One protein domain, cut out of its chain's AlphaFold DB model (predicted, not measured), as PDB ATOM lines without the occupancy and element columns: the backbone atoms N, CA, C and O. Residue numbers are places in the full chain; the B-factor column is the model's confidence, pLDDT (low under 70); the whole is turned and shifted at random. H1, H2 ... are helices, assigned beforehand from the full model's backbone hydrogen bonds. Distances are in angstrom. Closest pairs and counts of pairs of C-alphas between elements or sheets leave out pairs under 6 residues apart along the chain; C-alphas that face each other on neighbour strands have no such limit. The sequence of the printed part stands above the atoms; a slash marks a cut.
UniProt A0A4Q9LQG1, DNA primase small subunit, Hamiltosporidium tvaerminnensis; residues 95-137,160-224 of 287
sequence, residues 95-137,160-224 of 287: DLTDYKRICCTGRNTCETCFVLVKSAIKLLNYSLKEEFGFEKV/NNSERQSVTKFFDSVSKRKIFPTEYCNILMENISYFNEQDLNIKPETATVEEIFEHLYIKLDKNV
ATOM      1  N   ASP A  95     221.985 174.321 223.386       95.81
ATOM      2  CA  ASP A  95     221.567 173.129 224.122       95.81
ATOM      3  C   ASP A  95     221.230 171.998 223.138       95.81
ATOM      4  O   ASP A  95     220.477 172.158 222.175       95.81
ATOM      5  N   LEU A  96     221.763 170.802 223.399       95.44
ATOM      6  CA  LEU A  96     221.447 169.608 222.622       95.44
ATOM      7  C   LEU A  96     219.954 169.219 222.626       95.44
ATOM      8  O   LEU A  96     219.566 168.355 221.839       95.44
ATOM      9  N   THR A  97     219.089 169.806 223.462       92.50
ATOM     10  CA  THR A  97     217.630 169.618 223.338       92.50
ATOM     11  C   THR A  97     217.020 170.205 222.087       92.50
ATOM     12  O   THR A  97     215.973 169.715 221.669       92.50
ATOM     13  N   ASP A  98     217.658 171.196 221.475       93.00
ATOM     14  CA  ASP A  98     217.139 171.793 220.243       93.00
ATOM     15  C   ASP A  98     217.425 170.903 219.022       93.00
ATOM     16  O   ASP A  98     216.860 171.075 217.935       93.00
ATOM     17  N   TYR A  99     218.286 169.900 219.191       93.31
ATOM     18  CA  TYR A  99     218.664 168.954 218.157       93.31
ATOM     19  C   TYR A  99     217.822 167.681 218.238       93.31
ATOM     20  O   TYR A  99     217.531 167.157 219.316       93.31
ATOM     21  N   LYS A 100     217.459 167.152 217.065       90.38
ATOM     22  CA  LYS A 100     216.864 165.819 216.955       90.38
ATOM     23  C   LYS A 100     217.992 164.814 217.198       90.38
ATOM     24  O   LYS A 100     218.972 164.816 216.463       90.38
ATOM     25  N   ARG A 101     217.881 164.006 218.253       90.88
ATOM     26  CA  ARG A 101     218.909 163.035 218.655       90.88
ATOM     27  C   ARG A 101     218.271 161.676 218.899       90.88
ATOM     28  O   ARG A 101     217.309 161.591 219.659       90.88
ATOM     29  N   ILE A 102     218.829 160.635 218.287       92.25
ATOM     30  CA  ILE A 102     218.365 159.250 218.456       92.25
ATOM     31  C   ILE A 102     219.167 158.549 219.559       92.25
ATOM     32  O   ILE A 102     218.597 157.878 220.417       92.25
ATOM     33  N   CYS A 103     220.481 158.781 219.607       93.06
ATOM     34  CA  CYS A 103     221.405 158.126 220.536       93.06
ATOM     35  C   CYS A 103     221.175 158.462 222.025       93.06
ATOM     36  O   CYS A 103     221.683 157.769 222.904       93.06
ATOM     37  N   CYS A 104     220.463 159.550 222.339       91.75
ATOM     38  CA  CYS A 104     220.251 160.034 223.704       91.75
ATOM     39  C   CYS A 104     218.872 160.680 223.853       91.75
ATOM     40  O   CYS A 104     218.446 161.457 223.003       91.75
ATOM     41  N   THR A 105     218.221 160.449 224.997       83.88
ATOM     42  CA  THR A 105     216.953 161.092 225.367       83.88
ATOM     43  C   THR A 105     217.128 162.058 226.540       83.88
ATOM     44  O   THR A 105     218.004 161.907 227.399       83.88
ATOM     45  N   GLY A 106     216.287 163.095 226.585       80.75
ATOM     46  CA  GLY A 106     216.238 164.045 227.696       80.75
ATOM     47  C   GLY A 106     217.574 164.750 227.967       80.75
ATOM     48  O   GLY A 106     218.082 165.507 227.136       80.75
ATOM     49  N   ARG A 107     218.114 164.565 229.179       81.38
ATOM     50  CA  ARG A 107     219.328 165.249 229.673       81.38
ATOM     51  C   ARG A 107     220.632 164.509 229.368       81.38
ATOM     52  O   ARG A 107     221.697 165.055 229.644       81.38
ATOM     53  N   ASN A 108     220.558 163.314 228.792       87.44
ATOM     54  CA  ASN A 108     221.738 162.506 228.512       87.44
ATOM     55  C   ASN A 108     222.536 163.065 227.328       87.44
ATOM     56  O   ASN A 108     221.987 163.709 226.426       87.44
ATOM     57  N   THR A 109     223.843 162.817 227.364       93.19
ATOM     58  CA  THR A 109     224.810 163.201 226.331       93.19
ATOM     59  C   THR A 109     225.835 162.084 226.185       93.19
ATOM     60  O   THR A 109     226.271 161.527 227.190       93.19
ATOM     61  N   CYS A 110     226.213 161.783 224.948       94.06
ATOM     62  CA  CYS A 110     227.265 160.839 224.574       94.06
ATOM     63  C   CYS A 110     228.162 161.473 223.502       94.06
ATOM     64  O   CYS A 110     227.804 162.522 222.962       94.06
ATOM     65  N   GLU A 111     229.272 160.819 223.160       95.12
ATOM     66  CA  GLU A 111     230.207 161.295 222.128       95.12
ATOM     67  C   GLU A 111     229.518 161.580 220.789       95.12
ATOM     68  O   GLU A 111     229.718 162.650 220.220       95.12
ATOM     69  N   THR A 112     228.615 160.698 220.343       95.00
ATOM     70  CA  THR A 112     227.884 160.849 219.075       95.00
ATOM     71  C   THR A 112     227.128 162.174 219.003       95.00
ATOM     72  O   THR A 112     227.354 162.980 218.107       95.00
ATOM     73  N   CYS A 113     226.251 162.465 219.969       95.31
ATOM     74  CA  CYS A 113     225.520 163.735 219.937       95.31
ATOM     75  C   CYS A 113     226.368 164.941 220.342       95.31
ATOM     76  O   CYS A 113     225.991 166.066 220.024       95.31
ATOM     77  N   PHE A 114     227.505 164.739 221.013       96.50
ATOM     78  CA  PHE A 114     228.416 165.834 221.324       96.50
ATOM     79  C   PHE A 114     229.093 166.392 220.063       96.50
ATOM     80  O   PHE A 114     229.421 167.574 220.044       96.50
ATOM     81  N   VAL A 115     229.182 165.625 218.968       97.19
ATOM     82  CA  VAL A 115     229.608 166.136 217.647       97.19
ATOM     83  C   VAL A 115     228.749 167.322 217.176       97.19
ATOM     84  O   VAL A 115     229.261 168.232 216.527       97.19
ATOM     85  N   LEU A 116     227.470 167.400 217.564       97.50
ATOM     86  CA  LEU A 116     226.621 168.568 217.277       97.50
ATOM     87  C   LEU A 116     227.106 169.822 218.024       97.50
ATOM     88  O   LEU A 116     227.104 170.919 217.472       97.50
ATOM     89  N   VAL A 117     227.584 169.663 219.264       97.56
ATOM     90  CA  VAL A 117     228.216 170.751 220.030       97.56
ATOM     91  C   VAL A 117     229.540 171.155 219.385       97.56
ATOM     92  O   VAL A 117     229.788 172.348 219.227       97.56
ATOM     93  N   LYS A 118     230.367 170.188 218.963       97.94
ATOM     94  CA  LYS A 118     231.629 170.460 218.249       97.94
ATOM     95  C   LYS A 118     231.380 171.236 216.951       97.94
ATOM     96  O   LYS A 118     232.036 172.242 216.701       97.94
ATOM     97  N   SER A 119     230.360 170.837 216.189       98.06
ATOM     98  CA  SER A 119     229.890 171.552 214.992       98.06
ATOM     99  C   SER A 119     229.499 172.987 215.310       98.06
ATOM    100  O   SER A 119     229.906 173.907 214.604       98.06
ATOM    101  N   ALA A 120     228.765 173.191 216.405       98.31
ATOM    102  CA  ALA A 120     228.366 174.522 216.827       98.31
ATOM    103  C   ALA A 120     229.549 175.405 217.236       98.31
ATOM    104  O   ALA A 120     229.574 176.576 216.867       98.31
ATOM    105  N   ILE A 121     230.534 174.848 217.947       98.69
ATOM    106  CA  ILE A 121     231.770 175.553 218.307       98.69
ATOM    107  C   ILE A 121     232.533 175.962 217.043       98.69
ATOM    108  O   ILE A 121     232.856 177.137 216.910       98.69
ATOM    109  N   LYS A 122     232.770 175.039 216.099       98.62
ATOM    110  CA  LYS A 122     233.508 175.322 214.852       98.62
ATOM    111  C   LYS A 122     232.817 176.406 214.017       98.62
ATOM    112  O   LYS A 122     233.458 177.380 213.634       98.62
ATOM    113  N   LEU A 123     231.500 176.288 213.812       98.50
ATOM    114  CA  LEU A 123     230.709 177.272 213.063       98.50
ATOM    115  C   LEU A 123     230.703 178.652 213.729       98.50
ATOM    116  O   LEU A 123     230.926 179.658 213.057       98.50
ATOM    117  N   LEU A 124     230.448 178.712 215.042       98.56
ATOM    118  CA  LEU A 124     230.456 179.979 215.771       98.56
ATOM    119  C   LEU A 124     231.855 180.589 215.807       98.56
ATOM    120  O   LEU A 124     231.968 181.793 215.625       98.56
ATOM    121  N   ASN A 125     232.910 179.797 216.014       98.62
ATOM    122  CA  ASN A 125     234.283 180.300 216.053       98.62
ATOM    123  C   ASN A 125     234.668 180.925 214.710       98.62
ATOM    124  O   ASN A 125     235.084 182.079 214.689       98.62
ATOM    125  N   TYR A 126     234.448 180.205 213.603       98.62
ATOM    126  CA  TYR A 126     234.709 180.727 212.262       98.62
ATOM    127  C   TYR A 126     233.899 181.999 211.997       98.62
ATOM    128  O   TYR A 126     234.471 183.027 211.660       98.62
ATOM    129  N   SER A 127     232.582 181.974 212.210       98.50
ATOM    130  CA  SER A 127     231.750 183.143 211.916       98.50
ATOM    131  C   SER A 127     232.130 184.351 212.774       98.50
ATOM    132  O   SER A 127     232.358 185.444 212.262       98.50
ATOM    133  N   LEU A 128     232.249 184.168 214.093       98.69
ATOM    134  CA  LEU A 128     232.538 185.264 215.014       98.69
ATOM    135  C   LEU A 128     233.926 185.870 214.774       98.69
ATOM    136  O   LEU A 128     234.052 187.087 214.884       98.69
ATOM    137  N   LYS A 129     234.932 185.063 214.418       98.50
ATOM    138  CA  LYS A 129     236.286 185.554 214.134       98.50
ATOM    139  C   LYS A 129     236.443 186.087 212.713       98.50
ATOM    140  O   LYS A 129     236.840 187.231 212.540       98.50
ATOM    141  N   GLU A 130     236.085 185.300 211.705       98.06
ATOM    142  CA  GLU A 130     236.389 185.606 210.302       98.06
ATOM    143  C   GLU A 130     235.339 186.509 209.641       98.06
ATOM    144  O   GLU A 130     235.679 187.344 208.806       98.06
ATOM    145  N   GLU A 131     234.058 186.382 210.008       97.62
ATOM    146  CA  GLU A 131     232.980 187.172 209.389       97.62
ATOM    147  C   GLU A 131     232.616 188.418 210.206       97.62
ATOM    148  O   GLU A 131     232.363 189.480 209.636       97.62
ATOM    149  N   PHE A 132     232.588 188.303 211.538       98.12
ATOM    150  CA  PHE A 132     232.303 189.430 212.434       98.12
ATOM    151  C   PHE A 132     233.559 190.165 212.924       98.12
ATOM    152  O   PHE A 132     233.440 191.313 213.361       98.12
ATOM    153  N   GLY A 133     234.744 189.551 212.843       98.44
ATOM    154  CA  GLY A 133     236.000 190.186 213.253       98.44
ATOM    155  C   GLY A 133     236.199 190.288 214.767       98.44
ATOM    156  O   GLY A 133     236.894 191.196 215.216       98.44
ATOM    157  N   PHE A 134     235.557 189.432 215.568       98.62
ATOM    158  CA  PHE A 134     235.756 189.394 217.019       98.62
ATOM    159  C   PHE A 134     236.980 188.560 217.391       98.62
ATOM    160  O   PHE A 134     237.188 187.477 216.854       98.62
ATOM    161  N   GLU A 135     237.757 189.014 218.370       98.06
ATOM    162  CA  GLU A 135     238.978 188.329 218.802       98.06
ATOM    163  C   GLU A 135     238.762 187.548 220.106       98.06
ATOM    164  O   GLU A 135     239.287 186.445 220.282       98.06
ATOM    165  N   LYS A 136     237.955 188.087 221.029       98.50
ATOM    166  CA  LYS A 136     237.812 187.581 222.402       98.50
ATOM    167  C   LYS A 136     236.600 186.669 222.541       98.50
ATOM    168  O   LYS A 136     235.620 187.012 223.211       98.50
ATOM    169  N   VAL A 137     236.690 185.495 221.916       98.75
ATOM    170  CA  VAL A 137     235.629 184.477 221.868       98.75
ATOM    171  C   VAL A 137     235.960 183.304 222.797       98.75
ATOM    172  O   VAL A 137     236.904 182.559 222.555       98.75
ATOM    173  N   ASN A 160     223.504 197.003 221.247       97.19
ATOM    174  CA  ASN A 160     222.148 197.133 221.764       97.19
ATOM    175  C   ASN A 160     221.268 195.931 221.356       97.19
ATOM    176  O   ASN A 160     221.657 195.080 220.557       97.19
ATOM    177  N   ASN A 161     220.045 195.849 221.887       97.50
ATOM    178  CA  ASN A 161     219.146 194.718 221.611       97.50
ATOM    179  C   ASN A 161     218.809 194.537 220.118       97.50
ATOM    180  O   ASN A 161     218.653 193.409 219.659       97.50
ATOM    181  N   SER A 162     218.681 195.627 219.352       98.06
ATOM    182  CA  SER A 162     218.364 195.556 217.918       98.06
ATOM    183  C   SER A 162     219.536 194.997 217.111       98.06
ATOM    184  O   SER A 162     219.346 194.160 216.225       98.06
ATOM    185  N   GLU A 163     220.756 195.396 217.461       98.25
ATOM    186  CA  GLU A 163     221.980 194.886 216.843       98.25
ATOM    187  C   GLU A 163     222.203 193.414 217.200       98.25
ATOM    188  O   GLU A 163     222.411 192.591 216.312       98.25
ATOM    189  N   ARG A 164     222.027 193.031 218.473       98.50
ATOM    190  CA  ARG A 164     222.079 191.621 218.905       98.50
ATOM    191  C   ARG A 164     221.031 190.758 218.206       98.50
ATOM    192  O   ARG A 164     221.316 189.636 217.794       98.50
ATOM    193  N   GLN A 165     219.822 191.287 218.012       98.06
ATOM    194  CA  GLN A 165     218.797 190.610 217.220       98.06
ATOM    195  C   GLN A 165     219.208 190.475 215.745       98.06
ATOM    196  O   GLN A 165     218.822 189.520 215.075       98.06
ATOM    197  N   SER A 166     219.983 191.417 215.211       98.12
ATOM    198  CA  SER A 166     220.511 191.316 213.848       98.12
ATOM    199  C   SER A 166     221.560 190.207 213.737       98.12
ATOM    200  O   SER A 166     221.528 189.456 212.766       98.12
ATOM    201  N   VAL A 167     222.387 190.010 214.771       97.94
ATOM    202  CA  VAL A 167     223.307 188.860 214.865       97.94
ATOM    203  C   VAL A 167     222.539 187.533 214.898       97.94
ATOM    204  O   VAL A 167     222.849 186.625 214.132       97.94
ATOM    205  N   THR A 168     221.480 187.405 215.707       96.31
ATOM    206  CA  THR A 168     220.677 186.163 215.699       96.31
ATOM    207  C   THR A 168     219.989 185.927 214.356       96.31
ATOM    208  O   THR A 168     219.951 184.794 213.875       96.31
ATOM    209  N   LYS A 169     219.488 186.990 213.712       96.56
ATOM    210  CA  LYS A 169     218.896 186.938 212.366       96.56
ATOM    211  C   LYS A 169     219.901 186.516 211.294       96.56
ATOM    212  O   LYS A 169     219.490 185.821 210.368       96.56
ATOM    213  N   PHE A 170     221.167 186.919 211.407       96.62
ATOM    214  CA  PHE A 170     222.229 186.506 210.489       96.62
ATOM    215  C   PHE A 170     222.336 184.977 210.452       96.62
ATOM    216  O   PHE A 170     222.074 184.378 209.406       96.62
ATOM    217  N   PHE A 171     222.561 184.343 211.606       96.25
ATOM    218  CA  PHE A 171     222.673 182.885 211.704       96.25
ATOM    219  C   PHE A 171     221.386 182.157 211.302       96.25
ATOM    220  O   PHE A 171     221.436 181.171 210.568       96.25
ATOM    221  N   ASP A 172     220.226 182.672 211.713       93.44
ATOM    222  CA  ASP A 172     218.914 182.161 211.307       93.44
ATOM    223  C   ASP A 172     218.723 182.148 209.782       93.44
ATOM    224  O   ASP A 172     218.038 181.278 209.233       93.44
ATOM    225  N   SER A 173     219.246 183.171 209.099       94.25
ATOM    226  CA  SER A 173     218.988 183.391 207.678       94.25
ATOM    227  C   SER A 173     219.691 182.378 206.782       94.25
ATOM    228  O   SER A 173     219.122 182.034 205.750       94.25
ATOM    229  N   VAL A 174     220.846 181.855 207.205       93.38
ATOM    230  CA  VAL A 174     221.628 180.821 206.505       93.38
ATOM    231  C   VAL A 174     220.741 179.611 206.198       93.38
ATOM    232  O   VAL A 174     220.470 179.304 205.038       93.38
ATOM    233  N   SER A 175     220.160 179.003 207.236       86.94
ATOM    234  CA  SER A 175     219.270 177.845 207.080       86.94
ATOM    235  C   SER A 175     217.931 178.218 206.424       86.94
ATOM    236  O   SER A 175     217.496 177.564 205.476       86.94
ATOM    237  N   LYS A 176     217.285 179.318 206.848       90.69
ATOM    238  CA  LYS A 176     215.951 179.707 206.336       90.69
ATOM    239  C   LYS A 176     215.940 180.079 204.856       90.69
ATOM    240  O   LYS A 176     214.948 179.834 204.175       90.69
ATOM    241  N   ARG A 177     217.002 180.725 204.375       93.50
ATOM    242  CA  ARG A 177     217.141 181.139 202.972       93.50
ATOM    243  C   ARG A 177     217.874 180.101 202.130       93.50
ATOM    244  O   ARG A 177     218.020 180.333 200.937       93.50
ATOM    245  N   LYS A 178     218.310 178.987 202.735       92.12
ATOM    246  CA  LYS A 178     219.133 177.955 202.091       92.12
ATOM    247  C   LYS A 178     220.387 178.543 201.435       92.12
ATOM    248  O   LYS A 178     220.735 178.213 200.307       92.12
ATOM    249  N   ILE A 179     221.022 179.481 202.133       92.50
ATOM    250  CA  ILE A 179     222.314 180.041 201.743       92.50
ATOM    251  C   ILE A 179     223.339 179.271 202.553       92.50
ATOM    252  O   ILE A 179     223.343 179.387 203.774       92.50
ATOM    253  N   PHE A 180     224.174 178.484 201.885       94.81
ATOM    254  CA  PHE A 180     225.133 177.598 202.535       94.81
ATOM    255  C   PHE A 180     226.556 178.071 202.214       94.81
ATOM    256  O   PHE A 180     227.078 177.732 201.149       94.81
ATOM    257  N   PRO A 181     227.166 178.915 203.073       96.44
ATOM    258  CA  PRO A 181     228.546 179.349 202.891       96.44
ATOM    259  C   PRO A 181     229.484 178.150 202.766       96.44
ATOM    260  O   PRO A 181     229.327 177.166 203.489       96.44
ATOM    261  N   THR A 182     230.475 178.240 201.875       97.19
ATOM    262  CA  THR A 182     231.408 177.139 201.594       97.19
ATOM    263  C   THR A 182     232.067 176.606 202.861       97.19
ATOM    264  O   THR A 182     232.085 175.397 203.066       97.19
ATOM    265  N   GLU A 183     232.526 177.488 203.748       97.81
ATOM    266  CA  GLU A 183     233.204 177.046 204.967       97.81
ATOM    267  C   GLU A 183     232.261 176.354 205.955       97.81
ATOM    268  O   GLU A 183     232.626 175.377 206.602       97.81
ATOM    269  N   TYR A 184     230.998 176.779 206.004       98.19
ATOM    270  CA  TYR A 184     229.996 176.109 206.826       98.19
ATOM    271  C   TYR A 184     229.718 174.706 206.284       98.19
ATOM    272  O   TYR A 184     229.615 173.759 207.061       98.19
ATOM    273  N   CYS A 185     229.628 174.556 204.956       97.31
ATOM    274  CA  CYS A 185     229.508 173.249 204.318       97.31
ATOM    275  C   CYS A 185     230.695 172.352 204.670       97.31
ATOM    276  O   CYS A 185     230.467 171.215 205.062       97.31
ATOM    277  N   ASN A 186     231.929 172.858 204.582       97.44
ATOM    278  CA  ASN A 186     233.137 172.093 204.900       97.44
ATOM    279  C   ASN A 186     233.097 171.559 206.339       97.44
ATOM    280  O   ASN A 186     233.202 170.351 206.549       97.44
ATOM    281  N   ILE A 187     232.850 172.445 207.313       97.75
ATOM    282  CA  ILE A 187     232.751 172.090 208.737       97.75
ATOM    283  C   ILE A 187     231.668 171.028 208.963       97.75
ATOM    284  O   ILE A 187     231.881 170.047 209.679       97.75
ATOM    285  N   LEU A 188     230.486 171.215 208.373       97.25
ATOM    286  CA  LEU A 188     229.367 170.306 208.597       97.25
ATOM    287  C   LEU A 188     229.521 168.965 207.864       97.25
ATOM    288  O   LEU A 188     229.096 167.941 208.397       97.25
ATOM    289  N   MET A 189     230.137 168.946 206.680       95.56
ATOM    290  CA  MET A 189     230.447 167.719 205.935       95.56
ATOM    291  C   MET A 189     231.519 166.883 206.633       95.56
ATOM    292  O   MET A 189     231.426 165.659 206.655       95.56
ATOM    293  N   GLU A 190     232.517 167.521 207.241       95.06
ATOM    294  CA  GLU A 190     233.479 166.816 208.086       95.06
ATOM    295  C   GLU A 190     232.767 166.176 209.285       95.06
ATOM    296  O   GLU A 190     232.914 164.982 209.547       95.06
ATOM    297  N   ASN A 191     231.913 166.938 209.969       95.44
ATOM    298  CA  ASN A 191     231.275 166.474 211.196       95.44
ATOM    299  C   ASN A 191     230.157 165.443 210.972       95.44
ATOM    300  O   ASN A 191     229.921 164.614 211.852       95.44
ATOM    301  N   ILE A 192     229.480 165.439 209.815       95.31
ATOM    302  CA  ILE A 192     228.464 164.412 209.536       95.31
ATOM    303  C   ILE A 192     229.080 163.011 209.399       95.31
ATOM    304  O   ILE A 192     228.411 162.024 209.698       95.31
ATOM    305  N   SER A 193     230.368 162.915 209.050       92.94
ATOM    306  CA  SER A 193     231.086 161.637 208.912       92.94
ATOM    307  C   SER A 193     231.222 160.846 210.223       92.94
ATOM    308  O   SER A 193     231.470 159.642 210.191       92.94
ATOM    309  N   TYR A 194     231.016 161.491 211.378       93.25
ATOM    310  CA  TYR A 194     231.029 160.835 212.691       93.25
ATOM    311  C   TYR A 194     229.699 160.165 213.054       93.25
ATOM    312  O   TYR A 194     229.617 159.480 214.076       93.25
ATOM    313  N   PHE A 195     228.655 160.376 212.256       94.62
ATOM    314  CA  PHE A 195     227.351 159.757 212.449       94.62
ATOM    315  C   PHE A 195     227.189 158.567 211.509       94.62
ATOM    316  O   PHE A 195     227.750 158.542 210.420       94.62
ATOM    317  N   ASN A 196     226.384 157.591 211.916       93.56
ATOM    318  CA  ASN A 196     225.875 156.552 211.024       93.56
ATOM    319  C   ASN A 196     224.388 156.793 210.691       93.56
ATOM    320  O   ASN A 196     223.733 157.664 211.272       93.56
ATOM    321  N   GLU A 197     223.831 155.990 209.777       92.62
ATOM    322  CA  GLU A 197     222.431 156.123 209.343       92.62
ATOM    323  C   GLU A 197     221.422 156.038 210.501       92.62
ATOM    324  O   GLU A 197     220.407 156.729 210.485       92.62
ATOM    325  N   GLN A 198     221.707 155.257 211.546       90.94
ATOM    326  CA  GLN A 198     220.821 155.107 212.704       90.94
ATOM    327  C   GLN A 198     220.863 156.315 213.646       90.94
ATOM    328  O   GLN A 198     219.905 156.529 214.387       90.94
ATOM    329  N   ASP A 199     221.932 157.115 213.625       92.06
ATOM    330  CA  ASP A 199     222.068 158.270 214.516       92.06
ATOM    331  C   ASP A 199     221.237 159.474 214.050       92.06
ATOM    332  O   ASP A 199     220.713 160.220 214.885       92.06
ATOM    333  N   LEU A 200     221.117 159.653 212.727       89.88
ATOM    334  CA  LEU A 200     220.437 160.791 212.092       89.88
ATOM    335  C   LEU A 200     219.195 160.399 211.276       89.88
ATOM    336  O   LEU A 200     218.426 161.275 210.893       89.88
ATOM    337  N   ASN A 201     218.971 159.105 211.020       91.31
ATOM    338  CA  ASN A 201     217.928 158.600 210.118       91.31
ATOM    339  C   ASN A 201     218.055 159.140 208.674       91.31
ATOM    340  O   ASN A 201     217.058 159.306 207.969       91.31
ATOM    341  N   ILE A 202     219.292 159.414 208.252       92.19
ATOM    342  CA  ILE A 202     219.715 159.769 206.888       92.19
ATOM    343  C   ILE A 202     221.063 159.100 206.612       92.19
ATOM    344  O   ILE A 202     221.808 158.847 207.554       92.19
ATOM    345  N   LYS A 203     221.408 158.844 205.347       93.25
ATOM    346  CA  LYS A 203     222.718 158.283 204.968       93.25
ATOM    347  C   LYS A 203     223.768 159.391 204.851       93.25
ATOM    348  O   LYS A 203     223.662 160.171 203.902       93.25
ATOM    349  N   PRO A 204     224.766 159.475 205.753       91.56
ATOM    350  CA  PRO A 204     225.767 160.546 205.747       91.56
ATOM    351  C   PRO A 204     226.503 160.689 204.412       91.56
ATOM    352  O   PRO A 204     226.739 161.803 203.956       91.56
ATOM    353  N   GLU A 205     226.816 159.573 203.749       91.75
ATOM    354  CA  GLU A 205     227.627 159.537 202.526       91.75
ATOM    355  C   GLU A 205     226.899 160.102 201.301       91.75
ATOM    356  O   GLU A 205     227.531 160.466 200.310       91.75
ATOM    357  N   THR A 206     225.566 160.145 201.345       94.69
ATOM    358  CA  THR A 206     224.718 160.619 200.241       94.69
ATOM    359  C   THR A 206     223.802 161.770 200.650       94.69
ATOM    360  O   THR A 206     222.913 162.130 199.879       94.69
ATOM    361  N   ALA A 207     223.976 162.315 201.856       95.38
ATOM    362  CA  ALA A 207     223.153 163.399 202.370       95.38
ATOM    363  C   ALA A 207     223.351 164.672 201.538       95.38
ATOM    364  O   ALA A 207     224.469 165.057 201.186       95.38
ATOM    365  N   THR A 208     222.248 165.345 201.233       95.94
ATOM    366  CA  THR A 208     222.260 166.669 200.609       95.94
ATOM    367  C   THR A 208     222.764 167.728 201.590       95.94
ATOM    368  O   THR A 208     222.700 167.555 202.809       95.94
ATOM    369  N   VAL A 209     223.230 168.869 201.073       94.94
ATOM    370  CA  VAL A 209     223.655 170.001 201.915       94.94
ATOM    371  C   VAL A 209     222.509 170.459 202.819       94.94
ATOM    372  O   VAL A 209     222.707 170.702 204.005       94.94
ATOM    373  N   GLU A 210     221.288 170.510 202.292       95.06
ATOM    374  CA  GLU A 210     220.089 170.854 203.048       95.06
ATOM    375  C   GLU A 210     219.844 169.905 204.229       95.06
ATOM    376  O   GLU A 210     219.560 170.375 205.332       95.06
ATOM    377  N   GLU A 211     219.974 168.591 204.022       94.88
ATOM    378  CA  GLU A 211     219.817 167.590 205.085       94.88
ATOM    379  C   GLU A 211     220.906 167.732 206.150       94.88
ATOM    380  O   GLU A 211     220.601 167.700 207.344       94.88
ATOM    381  N   ILE A 212     222.157 167.951 205.737       96.06
ATOM    382  CA  ILE A 212     223.281 168.186 206.652       96.06
ATOM    383  C   ILE A 212     222.998 169.411 207.534       96.06
ATOM    384  O   ILE A 212     223.118 169.341 208.760       96.06
ATOM    385  N   PHE A 213     222.566 170.525 206.935       96.75
ATOM    386  CA  PHE A 213     222.235 171.742 207.677       96.75
ATOM    387  C   PHE A 213     221.018 171.560 208.594       96.75
ATOM    388  O   PHE A 213     221.015 172.106 209.694       96.75
ATOM    389  N   GLU A 214     219.992 170.793 208.209       94.38
ATOM    390  CA  GLU A 214     218.852 170.527 209.103       94.38
ATOM    391  C   GLU A 214     219.290 169.831 210.405       94.38
ATOM    392  O   GLU A 214     218.754 170.121 211.486       94.38
ATOM    393  N   HIS A 215     220.268 168.926 210.310       95.25
ATOM    394  CA  HIS A 215     220.697 168.094 211.431       95.25
ATOM    395  C   HIS A 215     221.805 168.728 212.274       95.25
ATOM    396  O   HIS A 215     221.716 168.677 213.502       95.25
ATOM    397  N   LEU A 216     222.829 169.316 211.647       97.12
ATOM    398  CA  LEU A 216     224.059 169.729 212.336       97.12
ATOM    399  C   LEU A 216     224.228 171.249 212.474       97.12
ATOM    400  O   LEU A 216     225.049 171.683 213.283       97.12
ATOM    401  N   TYR A 217     223.494 172.068 211.713       97.62
ATOM    402  CA  TYR A 217     223.654 173.521 211.802       97.62
ATOM    403  C   TYR A 217     223.235 174.050 213.178       97.62
ATOM    404  O   TYR A 217     222.348 173.502 213.837       97.62
ATOM    405  N   ILE A 218     223.870 175.148 213.594       96.12
ATOM    406  CA  ILE A 218     223.654 175.752 214.907       96.12
ATOM    407  C   ILE A 218     222.190 176.110 215.163       96.12
ATOM    408  O   ILE A 218     221.501 176.707 214.334       96.12
ATOM    409  N   LYS A 219     221.740 175.799 216.378       94.81
ATOM    410  CA  LYS A 219     220.423 176.170 216.899       94.81
ATOM    411  C   LYS A 219     220.614 177.075 218.104       94.81
ATOM    412  O   LYS A 219     221.068 176.625 219.149       94.81
ATOM    413  N   LEU A 220     220.335 178.362 217.908       94.06
ATOM    414  CA  LEU A 220     220.538 179.397 218.919       94.06
ATOM    415  C   LEU A 220     219.292 179.580 219.789       94.06
ATOM    416  O   LEU A 220     218.198 179.790 219.247       94.06
ATOM    417  N   ASP A 221     219.473 179.685 221.109       93.69
ATOM    418  CA  ASP A 221     218.499 180.396 221.939       93.69
ATOM    419  C   ASP A 221     218.599 181.907 221.658       93.69
ATOM    420  O   ASP A 221     219.530 182.627 222.050       93.69
ATOM    421  N   LYS A 222     217.600 182.409 220.932       93.50
ATOM    422  CA  LYS A 222     217.561 183.801 220.473       93.50
ATOM    423  C   LYS A 222     217.370 184.783 221.610       93.50
ATOM    424  O   LYS A 222     217.856 185.905 221.490       93.50
ATOM    425  N   ASN A 223     216.670 184.400 222.674       93.00
ATOM    426  CA  ASN A 223     216.394 185.303 223.787       93.00
ATOM    427  C   ASN A 223     217.661 185.526 224.612       93.00
ATOM    428  O   ASN A 223     217.927 186.654 225.025       93.00
ATOM    429  N   VAL A 224     218.477 184.477 224.769       95.88
ATOM    430  CA  VAL A 224     219.793 184.559 225.419       95.88
ATOM    431  C   VAL A 224     220.704 185.555 224.699       95.88
ATOM    432  O   VAL A 224     221.353 186.388 225.332       95.88
TER     433      VAL A 224
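What this domain is: This is residues 95 to 137 and 160 to 224 of the 287 residues of the protein "DNA primase small subunit" of Hamiltosporidium tvaerminnensis (UniProt A0A4Q9LQG1). A long helix, H1, lies side by side with the shorter H3 running the other way, and a third helix, H5, is set steeply to both. H2 extends the model at one end of its longest axis, and the tiny H4 lies at the other. The printed part has 108 residues with five named helices in the order H1, H2, H3, H4, H5 and no named strand, an all helix domain. It is compact and rounded, with a radius of gyration of the C-alphas of 14.2 A and spans of 42 by 31 by 25 A.

How they stand to each other: H1, residues 111 to 131, touches H3, residues 182 to 192, with its residues 115 to 123 alone, at a shallow tilt of 12 degrees, opposite ways; their closest C-alphas, Leu 123 and Tyr 184, are 6.4 A apart. H5, residues 209 to 216, touches H3 at a steep tilt of 59 degrees, the closest C-alphas being Leu 188 and Leu 216, 6.5 A. H1 and H5 only just touch, with 3 pairs of C-alphas within 8 A. H2, residues 161 to 176, is close to H5 but not clearly touching, Ser 175 to Phe 213 being the closest C-alphas at 6.8 A. H4, residues 197 to 200, is apart from H2. Every O i to N i+4 pair is within hydrogen-bond range in H3 and H5, against 15 of 17 in H1 and 10 of 12 in H2; H4 is too short for such a pair.

Where its parts are: H1 is 29.0 A long, from C-alpha 111 at (230.207, 161.295, 222.128). H2 is 21.7 A, with a kink of 27 degrees near residue 170; H3 is 15.3 A, H4 5.8 A. H5 is 10.4 A, ending at C-alpha 216 at (224.059, 169.729, 212.336).

The domain as a whole: The C-alphas farthest apart, Asn 160 and Gln 198, are 43.0 A apart. Residues 138 to 159 are not printed, a gap of 18.5 A between C-alphas 137 and 160. No printed residue is under 70 in pLDDT.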